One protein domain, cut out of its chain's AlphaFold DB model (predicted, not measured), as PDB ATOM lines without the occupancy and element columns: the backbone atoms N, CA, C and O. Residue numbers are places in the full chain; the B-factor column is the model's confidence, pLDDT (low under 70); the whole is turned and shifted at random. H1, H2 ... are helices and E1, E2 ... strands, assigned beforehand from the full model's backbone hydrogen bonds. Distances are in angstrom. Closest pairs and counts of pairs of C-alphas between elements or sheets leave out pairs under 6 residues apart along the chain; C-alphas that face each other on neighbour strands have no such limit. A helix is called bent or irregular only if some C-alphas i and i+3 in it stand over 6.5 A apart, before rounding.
ATOM      1  N   SER A 331      43.136  30.254 -19.677       96.56
ATOM      2  CA  SER A 331      42.255  31.408 -19.781       96.56
ATOM      3  C   SER A 331      43.103  32.664 -19.936       96.56
ATOM      4  O   SER A 331      44.320  32.640 -19.701       96.56
ATOM      5  N   LEU A 332      42.479  33.743 -20.381       95.56
ATOM      6  CA  LEU A 332      43.129  35.035 -20.552       95.56
ATOM      7  C   LEU A 332      42.737  36.007 -19.432       95.56
ATOM      8  O   LEU A 332      41.605  36.025 -18.957       95.56
ATOM      9  N   ASN A 333      43.671  36.865 -19.034       95.94
ATOM     10  CA  ASN A 333      43.400  37.982 -18.136       95.94
ATOM     11  C   ASN A 333      43.942  39.277 -18.751       95.94
ATOM     12  O   ASN A 333      45.139  39.389 -19.022       95.94
ATOM     13  N   ILE A 334      43.064  40.258 -18.965       96.50
ATOM     14  CA  ILE A 334      43.422  41.560 -19.534       96.50
ATOM     15  C   ILE A 334      43.836  42.507 -18.408       96.50
ATOM     16  O   ILE A 334      43.039  42.851 -17.539       96.50
ATOM     17  N   LYS A 335      45.091  42.955 -18.436       95.75
ATOM     18  CA  LYS A 335      45.657  43.890 -17.452       95.75
ATOM     19  C   LYS A 335      45.323  45.347 -17.770       95.75
ATOM     20  O   LYS A 335      45.250  46.163 -16.858       95.75
ATOM     21  N   SER A 336      45.170  45.684 -19.052       95.12
ATOM     22  CA  SER A 336      44.959  47.055 -19.532       95.12
ATOM     23  C   SER A 336      44.169  47.069 -20.843       95.12
ATOM     24  O   SER A 336      44.233  46.126 -21.626       95.12
ATOM     25  N   ALA A 337      43.420  48.150 -21.084       93.94
ATOM     26  CA  ALA A 337      42.509  48.306 -22.223       93.94
ATOM     27  C   ALA A 337      43.209  48.427 -23.592       93.94
ATOM     28  O   ALA A 337      42.564  48.287 -24.626       93.94
ATOM     29  N   ASP A 338      44.521  48.664 -23.623       95.50
ATOM     30  CA  ASP A 338      45.337  48.746 -24.842       95.50
ATOM     31  C   ASP A 338      45.756  47.370 -25.400       95.50
ATOM     32  O   ASP A 338      46.544  47.303 -26.343       95.50
ATOM     33  N   PHE A 339      45.214  46.271 -24.858       94.31
ATOM     34  CA  PHE A 339      45.574  44.884 -25.182       94.31
ATOM     35  C   PHE A 339      45.512  44.522 -26.671       94.31
ATOM     36  O   PHE A 339      46.237  43.632 -27.111       94.31
ATOM     37  N   ILE A 340      44.695  45.219 -27.466       93.62
ATOM     38  CA  ILE A 340      44.646  45.031 -28.922       93.62
ATOM     39  C   ILE A 340      45.990  45.376 -29.573       93.62
ATOM     40  O   ILE A 340      46.389  44.703 -30.514       93.62
ATOM     41  N   ASN A 341      46.711  46.378 -29.066       95.12
ATOM     42  CA  ASN A 341      47.977  46.845 -29.644       95.12
ATOM     43  C   ASN A 341      49.193  46.590 -28.736       95.12
ATOM     44  O   ASN A 341      50.316  46.901 -29.124       95.12
ATOM     45  N   ASN A 342      48.989  46.032 -27.539       95.38
ATOM     46  CA  ASN A 342      50.038  45.757 -26.562       95.38
ATOM     47  C   ASN A 342      49.881  44.356 -25.945       95.38
ATOM     48  O   ASN A 342      49.022  44.135 -25.090       95.38
ATOM     49  N   SER A 343      50.728  43.405 -26.350       95.12
ATOM     50  CA  SER A 343      50.657  42.024 -25.856       95.12
ATOM     51  C   SER A 343      51.051  41.898 -24.378       95.12
ATOM     52  O   SER A 343      50.653  40.940 -23.724       95.12
ATOM     53  N   GLU A 344      51.793  42.855 -23.808       95.19
ATOM     54  CA  GLU A 344      52.163  42.842 -22.381       95.19
ATOM     55  C   GLU A 344      50.949  43.062 -21.460       95.19
ATOM     56  O   GLU A 344      50.936  42.609 -20.303       95.19
ATOM     57  N   SER A 345      49.902  43.696 -21.999       96.94
ATOM     58  CA  SER A 345      48.604  43.902 -21.351       96.94
ATOM     59  C   SER A 345      47.757  42.628 -21.276       96.94
ATOM     60  O   SER A 345      46.663  42.662 -20.713       96.94
ATOM     61  N   ILE A 346      48.254  41.502 -21.788       97.75
ATOM     62  CA  ILE A 346      47.606  40.191 -21.733       97.75
ATOM     63  C   ILE A 346      48.393  39.294 -20.769       97.75
ATOM     64  O   ILE A 346      49.625  39.274 -20.760       97.75
ATOM     65  N   ASP A 347      47.689  38.556 -19.916       96.56
ATOM     66  CA  ASP A 347      48.244  37.432 -19.162       96.56
ATOM     67  C   ASP A 347      47.548  36.137 -19.568       96.56
ATOM     68  O   ASP A 347      46.337  36.113 -19.787       96.56
ATOM     69  N   ILE A 348      48.315  35.051 -19.604       97.50
ATOM     70  CA  ILE A 348      47.780  33.703 -19.788       97.50
ATOM     71  C   ILE A 348      47.795  33.027 -18.427       97.50
ATOM     72  O   ILE A 348      48.849  32.873 -17.802       97.50
ATOM     73  N   ILE A 349      46.621  32.609 -17.975       95.38
ATOM     74  CA  ILE A 349      46.431  31.966 -16.680       95.38
ATOM     75  C   ILE A 349      45.869  30.561 -16.860       95.38
ATOM     76  O   ILE A 349      45.336  30.199 -17.907       95.38
ATOM     77  N   ILE A 350      45.997  29.745 -15.821       94.00
ATOM     78  CA  ILE A 350      45.217  28.516 -15.702       94.00
ATOM     79  C   ILE A 350      43.973  28.887 -14.892       94.00
ATOM     80  O   ILE A 350      44.083  29.480 -13.821       94.00
ATOM     81  N   LYS A 351      42.781  28.580 -15.408       91.06
ATOM     82  CA  LYS A 351      41.524  28.866 -14.706       91.06
ATOM     83  C   LYS A 351      41.487  28.099 -13.385       91.06
ATOM     84  O   LYS A 351      41.841  26.919 -13.388       91.06
ATOM     85  N   ASP A 352      41.063  28.745 -12.297       87.19
ATOM     86  CA  ASP A 352      40.995  28.199 -10.927       87.19
ATOM     87  C   ASP A 352      42.332  27.625 -10.413       87.19
ATOM     88  O   ASP A 352      42.370  26.589  -9.737       87.19
ATOM     89  N   ASP A 353      43.452  28.221 -10.827       90.12
ATOM     90  CA  ASP A 353      44.777  27.864 -10.319       90.12
ATOM     91  C   ASP A 353      44.931  28.240  -8.837       90.12
ATOM     92  O   ASP A 353      44.212  29.091  -8.316       90.12
ATOM     93  N   ILE A 354      45.884  27.601  -8.163       89.62
ATOM     94  CA  ILE A 354      46.208  27.854  -6.753       89.62
ATOM     95  C   ILE A 354      47.647  28.344  -6.613       89.62
ATOM     96  O   ILE A 354      48.509  28.017  -7.438       89.62
ATOM     97  N   SER A 355      47.907  29.119  -5.560       88.88
ATOM     98  CA  SER A 355      49.232  29.689  -5.302       88.88
ATOM     99  C   SER A 355      50.297  28.609  -5.078       88.88
ATOM    100  O   SER A 355      50.010  27.448  -4.759       88.88
ATOM    101  N   GLU A 356      51.565  28.981  -5.246       85.44
ATOM    102  CA  GLU A 356      52.675  28.065  -4.977       85.44
ATOM    103  C   GLU A 356      52.745  27.673  -3.499       85.44
ATOM    104  O   GLU A 356      53.080  26.532  -3.172       85.44
ATOM    105  N   GLU A 357      52.415  28.605  -2.609       87.12
ATOM    106  CA  GLU A 357      52.332  28.390  -1.171       87.12
ATOM    107  C   GLU A 357      51.272  27.332  -0.844       87.12
ATOM    108  O   GLU A 357      51.557  26.388  -0.104       87.12
ATOM    109  N   GLU A 358      50.083  27.430  -1.446       88.75
ATOM    110  CA  GLU A 358      49.021  26.431  -1.291       88.75
ATOM    111  C   GLU A 358      49.447  25.059  -1.828       88.75
ATOM    112  O   GLU A 358      49.259  24.047  -1.152       88.75
ATOM    113  N   LEU A 359      50.093  25.000  -3.000       86.88
ATOM    114  CA  LEU A 359      50.592  23.737  -3.567       86.88
ATOM    115  C   LEU A 359      51.611  23.038  -2.669       86.88
ATOM    116  O   LEU A 359      51.591  21.807  -2.570       86.88
ATOM    117  N   LYS A 360      52.507  23.804  -2.037       83.06
ATOM    118  CA  LYS A 360      53.514  23.275  -1.104       83.06
ATOM    119  C   LYS A 360      52.854  22.702   0.155       83.06
ATOM    120  O   LYS A 360      53.309  21.688   0.672       83.06
ATOM    121  N   GLN A 361      51.744  23.285   0.612       84.06
ATOM    122  CA  GLN A 361      51.017  22.816   1.800       84.06
ATOM    123  C   GLN A 361      50.202  21.532   1.563       84.06
ATOM    124  O   GLN A 361      49.954  20.783   2.514       84.06
ATOM    125  N   LEU A 362      49.822  21.235   0.313       80.94
ATOM    126  CA  LEU A 362      49.021  20.054  -0.044       80.94
ATOM    127  C   LEU A 362      49.691  18.704   0.288       80.94
ATOM    128  O   LEU A 362      49.003  17.694   0.335       80.94
ATOM    129  N   GLU A 363      51.003  18.650   0.541       63.28
ATOM    130  CA  GLU A 363      51.707  17.401   0.898       63.28
ATOM    131  C   GLU A 363      51.355  16.854   2.285       63.28
ATOM    132  O   GLU A 363      51.569  15.674   2.550       63.28
ATOM    133  N   SER A 364      50.807  17.703   3.157       58.12
ATOM    134  CA  SER A 364      50.532  17.383   4.563       58.12
ATOM    135  C   SER A 364      49.114  16.865   4.836       58.12
ATOM    136  O   SER A 364      48.826  16.441   5.953       58.12
ATOM    137  N   LYS A 365      48.220  16.909   3.842       52.91
ATOM    138  CA  LYS A 365      46.807  16.517   3.962       52.91
ATOM    139  C   LYS A 365      46.490  15.383   2.980       52.91
ATOM    140  O   LYS A 365      47.199  15.202   1.999       52.91
ATOM    141  N   ASP A 366      45.451  14.610   3.287       56.31
ATOM    142  CA  ASP A 366      44.966  13.415   2.577       56.31
ATOM    143  C   ASP A 366      44.946  13.453   1.028       56.31
ATOM    144  O   ASP A 366      45.080  14.494   0.390       56.31
ATOM    145  N   LYS A 367      44.735  12.266   0.424       77.75
ATOM    146  CA  LYS A 367      44.638  11.971  -1.027       77.75
ATOM    147  C   LYS A 367      44.283  13.188  -1.906       77.75
ATOM    148  O   LYS A 367      43.130  13.602  -1.982       77.75
ATOM    149  N   LEU A 368      45.272  13.670  -2.664       86.94
ATOM    150  CA  LEU A 368      45.109  14.741  -3.655       86.94
ATOM    151  C   LEU A 368      44.084  14.385  -4.738       86.94
ATOM    152  O   LEU A 368      44.107  13.272  -5.281       86.94
ATOM    153  N   SER A 369      43.271  15.366  -5.137       89.31
ATOM    154  CA  SER A 369      42.423  15.253  -6.325       89.31
ATOM    155  C   SER A 369      43.271  15.155  -7.601       89.31
ATOM    156  O   SER A 369      44.428  15.581  -7.643       89.31
ATOM    157  N   VAL A 370      42.694  14.613  -8.677       89.62
ATOM    158  CA  VAL A 370      43.367  14.509  -9.987       89.62
ATOM    159  C   VAL A 370      43.837  15.880 -10.480       89.62
ATOM    160  O   VAL A 370      44.968  16.029 -10.939       89.62
ATOM    161  N   ARG A 371      43.001  16.908 -10.323       90.31
ATOM    162  CA  ARG A 371      43.348  18.279 -10.690       90.31
ATOM    163  C   ARG A 371      44.527  18.813  -9.874       90.31
ATOM    164  O   ARG A 371      45.462  19.354 -10.453       90.31
ATOM    165  N   GLN A 372      44.535  18.621  -8.552       90.31
ATOM    166  CA  GLN A 372      45.656  19.042  -7.699       90.31
ATOM    167  C   GLN A 372      46.963  18.348  -8.097       90.31
ATOM    168  O   GLN A 372      48.001  19.000  -8.191       90.31
ATOM    169  N   LYS A 373      46.907  17.044  -8.395       91.31
ATOM    170  CA  LYS A 373      48.045  16.281  -8.928       91.31
ATOM    171  C   LYS A 373      48.584  16.903 -10.223       91.31
ATOM    172  O   LYS A 373      49.781  17.158 -10.320       91.31
ATOM    173  N   LEU A 374      47.703  17.230 -11.173       91.75
ATOM    174  CA  LEU A 374      48.086  17.899 -12.420       91.75
ATOM    175  C   LEU A 374      48.718  19.274 -12.180       91.75
ATOM    176  O   LEU A 374      49.727  19.583 -12.811       91.75
ATOM    177  N   LEU A 375      48.164  20.093 -11.280       92.38
ATOM    178  CA  LEU A 375      48.728  21.408 -10.947       92.38
ATOM    179  C   LEU A 375      50.130  21.285 -10.336       92.38
ATOM    180  O   LEU A 375      51.019  22.054 -10.705       92.38
ATOM    181  N   LYS A 376      50.370  20.282  -9.480       92.06
ATOM    182  CA  LYS A 376      51.717  19.987  -8.969       92.06
ATOM    183  C   LYS A 376      52.674  19.586 -10.091       92.06
ATOM    184  O   LYS A 376      53.763  20.144 -10.174       92.06
ATOM    185  N   ASP A 377      52.258  18.708 -11.000       93.69
ATOM    186  CA  ASP A 377      53.089  18.334 -12.152       93.69
ATOM    187  C   ASP A 377      53.408  19.555 -13.034       93.69
ATOM    188  O   ASP A 377      54.532  19.712 -13.509       93.69
ATOM    189  N   LYS A 378      52.441  20.464 -13.232       93.62
ATOM    190  CA  LYS A 378      52.639  21.725 -13.973       93.62
ATOM    191  C   LYS A 378      53.563  22.701 -13.281       93.62
ATOM    192  O   LYS A 378      54.300  23.395 -13.984       93.62
ATOM    193  N   TYR A 379      53.555  22.719 -11.957       93.19
ATOM    194  CA  TYR A 379      54.496  23.497 -11.174       93.19
ATOM    195  C   TYR A 379      55.938  23.007 -11.364       93.19
ATOM    196  O   TYR A 379      56.808  23.811 -11.681       93.19
ATOM    197  N   VAL A 380      56.185  21.691 -11.284       94.56
ATOM    198  CA  VAL A 380      57.539  21.108 -11.411       94.56
ATOM    199  C   VAL A 380      58.224  21.494 -12.730       94.56
ATOM    200  O   VAL A 380      59.419  21.781 -12.756       94.56
ATOM    201  N   ILE A 381      57.475  21.531 -13.834       95.81
ATOM    202  CA  ILE A 381      58.000  21.919 -15.157       95.81
ATOM    203  C   ILE A 381      57.724  23.379 -15.528       95.81
ATOM    204  O   ILE A 381      57.812  23.722 -16.706       95.81
ATOM    205  N   ASP A 382      57.380  24.219 -14.548       93.56
ATOM    206  CA  ASP A 382      57.203  25.668 -14.696       93.56
ATOM    207  C   ASP A 382      56.242  26.059 -15.834       93.56
ATOM    208  O   ASP A 382      56.446  26.994 -16.607       93.56
ATOM    209  N   THR A 383      55.164  25.285 -15.984       92.06
ATOM    210  CA  THR A 383      54.207  25.482 -17.080       92.06
ATOM    211  C   THR A 383      53.562  26.864 -16.999       92.06
ATOM    212  O   THR A 383      53.395  27.504 -18.031       92.06
ATOM    213  N   ARG A 384      53.245  27.347 -15.794       89.56
ATOM    214  CA  ARG A 384      52.587  28.645 -15.577       89.56
ATOM    215  C   ARG A 384      53.373  29.784 -16.214       89.56
ATOM    216  O   ARG A 384      52.858  30.460 -17.096       89.56
ATOM    217  N   SER A 385      54.635  29.943 -15.827       93.56
ATOM    218  CA  SER A 385      55.495  31.022 -16.316       93.56
ATOM    219  C   SER A 385      55.778  30.878 -17.810       93.56
ATOM    220  O   SER A 385      55.723  31.845 -18.561       93.56
ATOM    221  N   LEU A 386      56.023  29.648 -18.269       96.50
ATOM    222  CA  LEU A 386      56.385  29.380 -19.659       96.50
ATOM    223  C   LEU A 386      55.245  29.605 -20.661       96.50
ATOM    224  O   LEU A 386      55.521  29.791 -21.849       96.50
ATOM    225  N   TYR A 387      53.988  29.530 -20.224       96.69
ATOM    226  CA  TYR A 387      52.838  29.815 -21.083       96.69
ATOM    227  C   TYR A 387      52.571  31.314 -21.234       96.69
ATOM    228  O   TYR A 387      52.188  31.728 -22.321       96.69
ATOM    229  N   LYS A 388      52.884  32.131 -20.220       95.94
ATOM    230  CA  LYS A 388      52.761  33.603 -20.279       95.94
ATOM    231  C   LYS A 388      53.600  34.254 -21.377       95.94
ATOM    232  O   LYS A 388      53.283  35.346 -21.824       95.94
ATOM    233  N   LEU A 389      54.651  33.571 -21.830       96.75
ATOM    234  CA  LEU A 389      55.517  34.032 -22.917       96.75
ATOM    235  C   LEU A 389      54.833  34.042 -24.297       96.75
ATOM    236  O   LEU A 389      55.429  34.549 -25.235       96.75
ATOM    237  N   HIS A 390      53.626  33.478 -24.420       97.31
ATOM    238  CA  HIS A 390      52.879  33.348 -25.680       97.31
ATOM    239  C   HIS A 390      51.714  34.346 -25.784       97.31
ATOM    240  O   HIS A 390      50.672  34.043 -26.368       97.31
ATOM    241  N   ALA A 391      51.842  35.509 -25.138       97.62
ATOM    242  CA  ALA A 391      50.810  36.546 -25.124       97.62
ATOM    243  C   ALA A 391      50.563  37.165 -26.514       97.62
ATOM    244  O   ALA A 391      49.443  37.570 -26.813       97.62
ATOM    245  N   ASP A 392      51.585  37.182 -27.373       97.62
ATOM    246  CA  ASP A 392      51.497  37.550 -28.789       97.62
ATOM    247  C   ASP A 392      50.503  36.657 -29.548       97.62
ATOM    248  O   ASP A 392      49.619  37.152 -30.242       97.62
ATOM    249  N   ILE A 393      50.559  35.341 -29.328       97.94
ATOM    250  CA  ILE A 393      49.624  34.387 -29.940       97.94
ATOM    251  C   ILE A 393      48.189  34.672 -29.486       97.94
ATOM    252  O   ILE A 393      47.264  34.613 -30.291       97.94
ATOM    253  N   VAL A 394      47.978  34.995 -28.208       98.06
ATOM    254  CA  VAL A 394      46.640  35.336 -27.694       98.06
ATOM    255  C   VAL A 394      46.139  36.659 -28.263       98.06
ATOM    256  O   VAL A 394      44.958  36.766 -28.592       98.06
ATOM    257  N   GLN A 395      47.023  37.637 -28.449       97.81
ATOM    258  CA  GLN A 395      46.687  38.888 -29.120       97.81
ATOM    259  C   GLN A 395      46.193  38.645 -30.554       97.81
ATOM    260  O   GLN A 395      45.165  39.197 -30.946       97.81
ATOM    261  N   GLU A 396      46.840  37.752 -31.309       97.56
ATOM    262  CA  GLU A 396      46.359  37.368 -32.641       97.56
ATOM    263  C   GLU A 396      44.966  36.722 -32.607       97.56
ATOM    264  O   GLU A 396      44.167  36.939 -33.519       97.56
ATOM    265  N   LEU A 397      44.648  35.925 -31.577       97.56
ATOM    266  CA  LEU A 397      43.307  35.342 -31.415       97.56
ATOM    267  C   LEU A 397      42.248  36.418 -31.171       97.56
ATOM    268  O   LEU A 397      41.150  36.312 -31.709       97.56
ATOM    269  N   LEU A 398      42.582  37.464 -30.415       96.25
ATOM    270  CA  LEU A 398      41.691  38.600 -30.184       96.25
ATOM    271  C   LEU A 398      41.443  39.383 -31.480       96.25
ATOM    272  O   LEU A 398      40.296  39.677 -31.796       96.25
ATOM    273  N   TRP A 399      42.474  39.629 -32.297       95.88
ATOM    274  CA  TRP A 399      42.282  40.220 -33.632       95.88
ATOM    275  C   TRP A 399      41.399  39.352 -34.526       95.88
ATOM    276  O   TRP A 399      40.543  39.856 -35.248       95.88
ATOM    277  N   LYS A 400      41.602  38.031 -34.479       95.69
ATOM    278  CA  LYS A 400      40.779  37.080 -35.228       95.69
ATOM    279  C   LYS A 400      39.328  37.109 -34.744       95.69
ATOM    280  O   LYS A 400      38.431  37.065 -35.576       95.69
ATOM    281  N   HIS A 401      39.080  37.224 -33.445       93.56
ATOM    282  CA  HIS A 401      37.724  37.334 -32.909       93.56
ATOM    283  C   HIS A 401      36.959  38.540 -33.475       93.56
ATOM    284  O   HIS A 401      35.824  38.375 -33.910       93.56
ATOM    285  N   GLU A 402      37.607  39.704 -33.584       91.38
ATOM    286  CA  GLU A 402      36.988  40.914 -34.156       91.38
ATOM    287  C   GLU A 402      36.607  40.764 -35.643       91.38
ATOM    288  O   GLU A 402      35.669  41.401 -36.121       91.38
ATOM    289  N   ILE A 403      37.334  39.931 -36.397       90.44
ATOM    290  CA  ILE A 403      37.167  39.789 -37.854       90.44
ATOM    291  C   ILE A 403      36.257  38.606 -38.213       90.44
ATOM    292  O   ILE A 403      35.362  38.731 -39.049       90.44
ATOM    293  N   TYR A 404      36.494  37.440 -37.612       91.31
ATOM    294  CA  TYR A 404      35.908  36.162 -38.024       91.31
ATOM    295  C   TYR A 404      34.602  35.856 -37.280       91.31
ATOM    296  O   TYR A 404      34.448  34.796 -36.666       91.31
ATOM    297  N   ASN A 405      33.646  36.781 -37.363       85.38
ATOM    298  CA  ASN A 405      32.292  36.578 -36.848       85.38
ATOM    299  C   ASN A 405      31.526  35.488 -37.635       85.38
ATOM    300  O   ASN A 405      31.980  34.987 -38.669       85.38
ATOM    301  N   LYS A 406      30.339  35.113 -37.144       85.69
ATOM    302  CA  LYS A 406      29.499  34.055 -37.742       85.69
ATOM    303  C   LYS A 406      29.171  34.297 -39.220       85.69
ATOM    304  O   LYS A 406      29.201  33.350 -40.012       85.69
ATOM    305  N   ASP A 407      28.909  35.543 -39.604       87.38
ATOM    306  CA  ASP A 407      28.593  35.901 -40.990       87.38
ATOM    307  C   ASP A 407      29.815  35.729 -41.895       87.38
ATOM    308  O   ASP A 407      29.715  35.151 -42.978       87.38
ATOM    309  N   TYR A 408      30.995  36.144 -41.423       89.56
ATOM    310  CA  TYR A 408      32.246  35.947 -42.145       89.56
ATOM    311  C   TYR A 408      32.544  34.459 -42.340       89.56
ATOM    312  O   TYR A 408      32.866  34.038 -43.451       89.56
ATOM    313  N   LYS A 409      32.408  33.643 -41.283       88.25
ATOM    314  CA  LYS A 409      32.596  32.184 -41.376       88.25
ATOM    315  C   LYS A 409      31.642  31.561 -42.398       88.25
ATOM    316  O   LYS A 409      32.077  30.766 -43.226       88.25
ATOM    317  N   SER A 410      30.375  31.970 -42.389       88.00
ATOM    318  CA  SER A 410      29.369  31.494 -43.347       88.00
ATOM    319  C   SER A 410      29.726  31.878 -44.787       88.00
ATOM    320  O   SER A 410      29.676  31.039 -45.686       88.00
ATOM    321  N   GLY A 411      30.166  33.122 -45.005       91.31
ATOM    322  CA  GLY A 411      30.657  33.584 -46.304       91.31
ATOM    323  C   GLY A 411      31.894  32.818 -46.778       91.31
ATOM    324  O   GLY A 411      31.969  32.427 -47.941       91.31
ATOM    325  N   LEU A 412      32.839  32.535 -45.877       90.25
ATOM    326  CA  LEU A 412      34.025  31.731 -46.174       90.25
ATOM    327  C   LEU A 412      33.650  30.306 -46.610       90.25
ATOM    328  O   LEU A 412      34.181  29.808 -47.605       90.25
ATOM    329  N   CYS A 413      32.707  29.667 -45.914       89.81
ATOM    330  CA  CYS A 413      32.185  28.354 -46.297       89.81
ATOM    331  C   CYS A 413      31.534  28.385 -47.687       89.81
ATOM    332  O   CYS A 413      31.780  27.483 -48.491       89.81
ATOM    333  N   GLN A 414      30.768  29.435 -48.002       91.88
ATOM    334  CA  GLN A 414      30.151  29.591 -49.320       91.88
ATOM    335  C   GLN A 414      31.200  29.740 -50.432       91.88
ATOM    336  O   GLN A 414      31.102  29.061 -51.449       91.88
ATOM    337  N   ILE A 415      32.249  30.543 -50.219       93.69
ATOM    338  CA  ILE A 415      33.352  30.703 -51.185       93.69
ATOM    339  C   ILE A 415      34.004  29.350 -51.503       93.69
ATOM    340  O   ILE A 415      34.312  29.054 -52.662       93.69
ATOM    341  N   PHE A 416      34.218  28.504 -50.492       93.62
ATOM    342  CA  PHE A 416      34.760  27.167 -50.723       93.62
ATOM    343  C   PHE A 416      33.779  26.268 -51.475       93.62
ATOM    344  O   PHE A 416      34.202  25.612 -52.435       93.62
ATOM    345  N   ALA A 417      32.496  26.290 -51.106       92.19
ATOM    346  CA  ALA A 417      31.453  25.523 -51.778       92.19
ATOM    347  C   ALA A 417      31.340  25.896 -53.267       92.19
ATOM    348  O   ALA A 417      31.304  25.006 -54.115       92.19
ATOM    349  N   ASP A 418      31.404  27.189 -53.596       95.38
ATOM    350  CA  ASP A 418      31.393  27.694 -54.976       95.38
ATOM    351  C   ASP A 418      32.614  27.209 -55.778       95.38
ATOM    352  O   ASP A 418      32.543  27.011 -56.992       95.38
ATOM    353  N   SER A 419      33.738  26.953 -55.100       94.75
ATOM    354  CA  SER A 419      34.944  26.355 -55.691       94.75
ATOM    355  C   SER A 419      34.931  24.818 -55.742       94.75
ATOM    356  O   SER A 419      35.934  24.209 -56.124       94.75
ATOM    357  N   GLY A 420      33.827  24.176 -55.341       94.56
ATOM    358  CA  GLY A 420      33.682  22.720 -55.284       94.56
ATOM    359  C   GLY A 420      34.475  22.052 -54.155       94.56
ATOM    360  O   GLY A 420      34.805  20.869 -54.256       94.56
ATOM    361  N   LYS A 421      34.826  22.796 -53.097       94.19
ATOM    362  CA  LYS A 421      35.572  22.299 -51.932       94.19
ATOM    363  C   LYS A 421      34.693  22.336 -50.690       94.19
ATOM    364  O   LYS A 421      34.033  23.334 -50.423       94.19
ATOM    365  N   TYR A 422      34.749  21.270 -49.904       90.62
ATOM    366  CA  TYR A 422      34.011  21.146 -48.654       90.62
ATOM    367  C   TYR A 422      34.992  20.806 -47.538       90.62
ATOM    368  O   TYR A 422      35.825  19.915 -47.700       90.62
ATOM    369  N   PHE A 423      34.888  21.534 -46.432       90.44
ATOM    370  CA  PHE A 423      35.728  21.392 -45.248       90.44
ATOM    371  C   PHE A 423      34.828  21.185 -44.034       90.44
ATOM    372  O   PHE A 423      33.714  21.709 -44.005       90.44
ATOM    373  N   SER A 424      35.289  20.429 -43.039       90.56
ATOM    374  CA  SER A 424      34.573  20.341 -41.761       90.56
ATOM    375  C   SER A 424      34.688  21.645 -40.969       90.56
ATOM    376  O   SER A 424      35.630  22.417 -41.159       90.56
ATOM    377  N   ASP A 425      33.794  21.856 -40.001       87.88
ATOM    378  CA  ASP A 425      33.869  23.012 -39.095       87.88
ATOM    379  C   ASP A 425      35.227  23.087 -38.383       87.88
ATOM    380  O   ASP A 425      35.832  24.152 -38.294       87.88
ATOM    381  N   SER A 426      35.781  21.940 -37.979       90.12
ATOM    382  CA  SER A 426      37.116  21.867 -37.380       90.12
ATOM    383  C   SER A 426      38.251  22.249 -38.338       90.12
ATOM    384  O   SER A 426      39.283  22.771 -37.909       90.12
ATOM    385  N   GLU A 427      38.093  22.019 -39.643       92.19
ATOM    386  CA  GLU A 427      39.061  22.457 -40.646       92.19
ATOM    387  C   GLU A 427      38.978  23.963 -40.878       92.19
ATOM    388  O   GLU A 427      40.029  24.602 -40.946       92.19
ATOM    389  N   ILE A 428      37.765  24.522 -40.935       91.56
ATOM    390  CA  ILE A 428      37.532  25.969 -41.024       91.56
ATOM    391  C   ILE A 428      38.074  26.676 -39.778       91.56
ATOM    392  O   ILE A 428      38.864  27.615 -39.895       91.56
ATOM    393  N   ASP A 429      37.751  26.183 -38.584       92.25
ATOM    394  CA  ASP A 429      38.275  26.715 -37.326       92.25
ATOM    395  C   ASP A 429      39.805  26.640 -37.287       92.25
ATOM    396  O   ASP A 429      40.466  27.607 -36.908       92.25
ATOM    397  N   ARG A 430      40.409  25.544 -37.765       94.00
ATOM    398  CA  ARG A 430      41.872  25.438 -37.880       94.00
ATOM    399  C   ARG A 430      42.460  26.444 -38.872       94.00
ATOM    400  O   ARG A 430      43.581  26.894 -38.636       94.00
ATOM    401  N   MET A 431      41.770  26.781 -39.964       93.06
ATOM    402  CA  MET A 431      42.219  27.821 -40.903       93.06
ATOM    403  C   MET A 431      42.217  29.204 -40.244       93.06
ATOM    404  O   MET A 431      43.181  29.947 -40.401       93.06
ATOM    405  N   ILE A 432      41.171  29.518 -39.476       93.88
ATOM    406  CA  ILE A 432      41.010  30.806 -38.790       93.88
ATOM    407  C   ILE A 432      42.013  30.933 -37.640       93.88
ATOM    408  O   ILE A 432      42.795  31.879 -37.565       93.88
ATOM    409  N   VAL A 433      42.010  29.953 -36.741       95.00
ATOM    410  CA  VAL A 433      42.810  29.967 -35.516       95.00
ATOM    411  C   VAL A 433      44.284  29.712 -35.821       95.00
ATOM    412  O   VAL A 433      45.159  30.341 -35.226       95.00
ATOM    413  N   GLY A 434      44.579  28.819 -36.767       95.69
ATOM    414  CA  GLY A 434      45.934  28.356 -37.066       95.69
ATOM    415  C   GLY A 434      46.392  27.188 -36.188       95.69
ATOM    416  O   GLY A 434      47.565  26.817 -36.228       95.69
ATOM    417  N   TYR A 435      45.499  26.567 -35.409       96.44
ATOM    418  CA  TYR A 435      45.798  25.448 -34.503       96.44
ATOM    419  C   TYR A 435      44.682  24.401 -34.522       96.44
ATOM    420  O   TYR A 435      43.585  24.668 -35.000       96.44
ATOM    421  N   TYR A 436      44.972  23.190 -34.038       94.56
ATOM    422  CA  TYR A 436      43.941  22.158 -33.910       94.56
ATOM    423  C   TYR A 436      43.025  22.477 -32.728       94.56
ATOM    424  O   TYR A 436      43.512  22.560 -31.603       94.56
ATOM    425  N   THR A 437      41.727  22.602 -32.999       92.19
ATOM    426  CA  THR A 437      40.682  22.912 -32.010       92.19
ATOM    427  C   THR A 437      39.958  21.675 -31.471       92.19
ATOM    428  O   THR A 437      39.279  21.743 -30.445       92.19
ATOM    429  N   ASP A 438      40.158  20.513 -32.104       90.50
ATOM    430  CA  ASP A 438      39.653  19.230 -31.615       90.50
ATOM    431  C   ASP A 438      40.594  18.618 -30.571       90.50
ATOM    432  O   ASP A 438      41.797  18.456 -30.815       90.50
ATOM    433  N   LYS A 439      40.021  18.146 -29.458       88.50
ATOM    434  CA  LYS A 439      40.770  17.531 -28.349       88.50
ATOM    435  C   LYS A 439      41.676  16.371 -28.763       88.50
ATOM    436  O   LYS A 439      42.807  16.251 -28.294       88.50
ATOM    437  N   GLU A 440      41.226  15.567 -29.724       89.19
ATOM    438  CA  GLU A 440      41.959  14.410 -30.255       89.19
ATOM    439  C   GLU A 440      43.246  14.792 -30.998       89.19
ATOM    440  O   GLU A 440      44.112  13.946 -31.238       89.19
ATOM    441  N   ASN A 441      43.367  16.064 -31.384       92.38
ATOM    442  CA  ASN A 441      44.421  16.580 -32.242       92.38
ATOM    443  C   ASN A 441      45.368  17.551 -31.521       92.38
ATOM    444  O   ASN A 441      46.331  18.013 -32.137       92.38
ATOM    445  N   TYR A 442      45.193  17.811 -30.218       92.38
ATOM    446  CA  TYR A 442      46.093  18.702 -29.469       92.38
ATOM    447  C   TYR A 442      47.563  18.258 -29.504       92.38
ATOM    448  O   TYR A 442      48.470  19.089 -29.451       92.38
ATOM    449  N   GLY A 443      47.822  16.952 -29.628       93.19
ATOM    450  CA  GLY A 443      49.170  16.384 -29.756       93.19
ATOM    451  C   GLY A 443      49.831  16.578 -31.129       93.19
ATOM    452  O   GLY A 443      50.993  16.209 -31.291       93.19
ATOM    453  N   LYS A 444      49.127  17.149 -32.118       93.94
ATOM    454  CA  LYS A 444      49.632  17.327 -33.493       93.94
ATOM    455  C   LYS A 444      50.302  18.679 -33.738       93.94
ATOM    456  O   LYS A 444      51.041  18.822 -34.708       93.94
ATOM    457  N   ARG A 445      50.049  19.684 -32.889       96.12
ATOM    458  CA  ARG A 445      50.692  21.005 -32.976       96.12
ATOM    459  C   ARG A 445      50.885  21.606 -31.581       96.12
ATOM    460  O   ARG A 445      49.947  21.556 -30.782       96.12
ATOM    461  N   PRO A 446      52.063  22.170 -31.267       97.25
ATOM    462  CA  PRO A 446      52.285  22.886 -30.022       97.25
ATOM    463  C   PRO A 446      51.237  23.966 -29.786       97.25
ATOM    464  O   PRO A 446      50.730  24.551 -30.733       97.25
ATOM    465  N   LEU A 447      50.941  24.221 -28.519       97.25
ATOM    466  CA  LEU A 447      50.028  25.230 -27.993       97.25
ATOM    467  C   LEU A 447      48.554  25.023 -28.341       97.25
ATOM    468  O   LEU A 447      47.726  25.779 -27.844       97.25
ATOM    469  N   SER A 448      48.207  23.980 -29.103       96.19
ATOM    470  CA  SER A 448      46.827  23.718 -29.531       96.19
ATOM    471  C   SER A 448      45.844  23.706 -28.364       96.19
ATOM    472  O   SER A 448      44.776  24.288 -28.483       96.19
ATOM    473  N   LYS A 449      46.213  23.131 -27.212       95.31
ATOM    474  CA  LYS A 449      45.346  23.125 -26.025       95.31
ATOM    475  C   LYS A 449      45.066  24.542 -25.497       95.31
ATOM    476  O   LYS A 449      43.908  24.901 -25.333       95.31
ATOM    477  N   MET A 450      46.106  25.352 -25.275       96.38
ATOM    478  CA  MET A 450      45.956  26.735 -24.791       96.38
ATOM    479  C   MET A 450      45.174  27.592 -25.782       96.38
ATOM    480  O   MET A 450      44.235  28.280 -25.396       96.38
ATOM    481  N   VAL A 451      45.551  27.525 -27.059       97.25
ATOM    482  CA  VAL A 451      44.893  28.280 -28.124       97.25
ATOM    483  C   VAL A 451      43.417  27.908 -28.220       97.25
ATOM    484  O   VAL A 451      42.580  28.794 -28.355       97.25
ATOM    485  N   THR A 452      43.081  26.622 -28.111       95.69
ATOM    486  CA  THR A 452      41.689  26.161 -28.160       95.69
ATOM    487  C   THR A 452      40.884  26.656 -26.971       95.69
ATOM    488  O   THR A 452      39.780  27.149 -27.169       95.69
ATOM    489  N   ASP A 453      41.422  26.545 -25.754       96.25
ATOM    490  CA  ASP A 453      40.721  26.998 -24.550       96.25
ATOM    491  C   ASP A 453      40.383  28.489 -24.633       96.25
ATOM    492  O   ASP A 453      39.231  28.868 -24.437       96.25
ATOM    493  N   ILE A 454      41.368  29.309 -25.006       97.06
ATOM    494  CA  ILE A 454      41.205  30.760 -25.133       97.06
ATOM    495  C   ILE A 454      40.276  31.106 -26.302       97.06
ATOM    496  O   ILE A 454      39.404  31.954 -26.158       97.06
ATOM    497  N   SER A 455      40.403  30.426 -27.448       96.31
ATOM    498  CA  SER A 455      39.521  30.658 -28.603       96.31
ATOM    499  C   SER A 455      38.062  30.326 -28.284       96.31
ATOM    500  O   SER A 455      37.167  31.014 -28.766       96.31
ATOM    501  N   LYS A 456      37.810  29.293 -27.468       94.56
ATOM    502  CA  LYS A 456      36.465  28.970 -26.969       94.56
ATOM    503  C   LYS A 456      35.980  30.006 -25.957       94.56
ATOM    504  O   LYS A 456      34.831  30.419 -26.027       94.56
ATOM    505  N   GLU A 457      36.845  30.439 -25.038       95.56
ATOM    506  CA  GLU A 457      36.517  31.453 -24.028       95.56
ATOM    507  C   GLU A 457      36.076  32.784 -24.651       95.56
ATOM    508  O   GLU A 457      35.099  33.366 -24.190       95.56
ATOM    509  N   ILE A 458      36.743  33.235 -25.719       94.62
ATOM    510  CA  ILE A 458      36.379  34.471 -26.432       94.62
ATOM    511  C   ILE A 458      35.283  34.269 -27.487       94.62
ATOM    512  O   ILE A 458      34.940  35.215 -28.179       94.62
ATOM    513  N   GLY A 459      34.755  33.056 -27.677       92.88
ATOM    514  CA  GLY A 459      33.737  32.784 -28.701       92.88
ATOM    515  C   GLY A 459      34.251  32.835 -30.148       92.88
ATOM    516  O   GLY A 459      33.469  32.999 -31.079       92.88
TER     517      GLY A 459
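What this domain is: This is residues 331 to 459 of the 465 residues of an uncharacterized protein of Streptococcus oralis (UniProt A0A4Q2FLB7). A small two-strand hairpin, E1 and E2, and the helix H8 make the middle of a long, loosely joined string of short helices, with H3 beside E2 and H4 running past the hairpin and H8. H1 and H2 cross at one end of the string, H5 makes the other end, and H6 lies between H5 and the middle; H7 meets the start of H8 at a corner. The printed part has 129 residues, with two named strands followed by eight named helices, in the order E1 E2 H1 H2 H3 H4 H5 H6 H7 H8; the sheet, order E1 - E2, is antiparallel and the class is mostly helix. The whole is loose, with a radius of gyration of the C-alphas of 18.1 A, and only just elongated, spanning 63 by 35 by 19 A.

How they stand to each other: E1, residues 331 to 334, and E2, residues 346 to 350, form an antiparallel hairpin with 148 degrees between their directions; N 331 and O 349 are 2.8 A apart and N 347 and O 333 are 2.8 A apart, both within hydrogen-bond range. H8, residues 448 to 457, comes closest to E1 at the C-alphas of Ser 331 and Ile 454, 5.5 A apart. H3, residues 383 to 388, comes closest to E2 at the C-alphas of Ile 348 and Lys 388, 5.0 A apart. H4, residues 391 to 403, comes closest to E2 at the C-alphas of Ile 346 and Ala 391, 5.9 A apart. With its residues 393 to 397 alone H4 touches H8, at a steep tilt of 45 degrees, the same way; the closest C-alphas, of Leu 397 and Ser 455, are 6.6 A apart. With its residues 397 to 400 alone H4 only just touches H6, residues 425 to 433, with 3 pairs of C-alphas within 8 A, the closest being Leu 397 and Val 433 at 6.8 A. H5, residues 406 to 418, is close to H6 but not clearly touching, the closest C-alphas being those of Cys 413 and Ile 428 at 7.9 A. H7, residues 439 to 444, touches H8 only at the corner, and only just, with 3 pairs within 8 A, the closest C-alphas being those of Tyr 442 and Ser 448 at 5.1 A. H1, residues 356 to 364, touches H2, residues 370 to 380, at a steep tilt of 58 degrees, opposite ways, with the C-alphas of Leu 359 and Lys 376 closest at 6.7 A. H2 and H8 are apart, and so are H5 and H8. In H2, H4, H5, H6 and H8 every O i to N i+4 pair is within hydrogen-bond range; in H1 3 of 5 are, in H3 1 of 2, and in H7 0 of 2, beside 2 of 3 O i to N i+3 pairs.

Where its parts are: E1 begins at C-alpha 331, (42.255, 31.408, -19.781), and E2 is 13.4 A long. H4 measures 18.9 A and H5 18.5 A, the latter ending at C-alpha 418, (31.393, 27.694, -54.976). H2 is 15.7 A long, H1 14.5 A, and H8 14.0 A, ending at C-alpha 457, (36.517, 31.453, -24.028). H7 is irregular: C-alphas 440 and 443 are 7.5 A apart.

The domain as a whole: The C-alphas farthest apart, those of Ser 364 and Asp 418, are 63.4 A apart. Residues 415 to 420, of which 415 to 418 belong to H5, stand free. The printed part has no cut; the link from E1 to E2, 11 residues, is long. The mean pLDDT of the printed part is 91.8, and residues 363 to 366 are under 70.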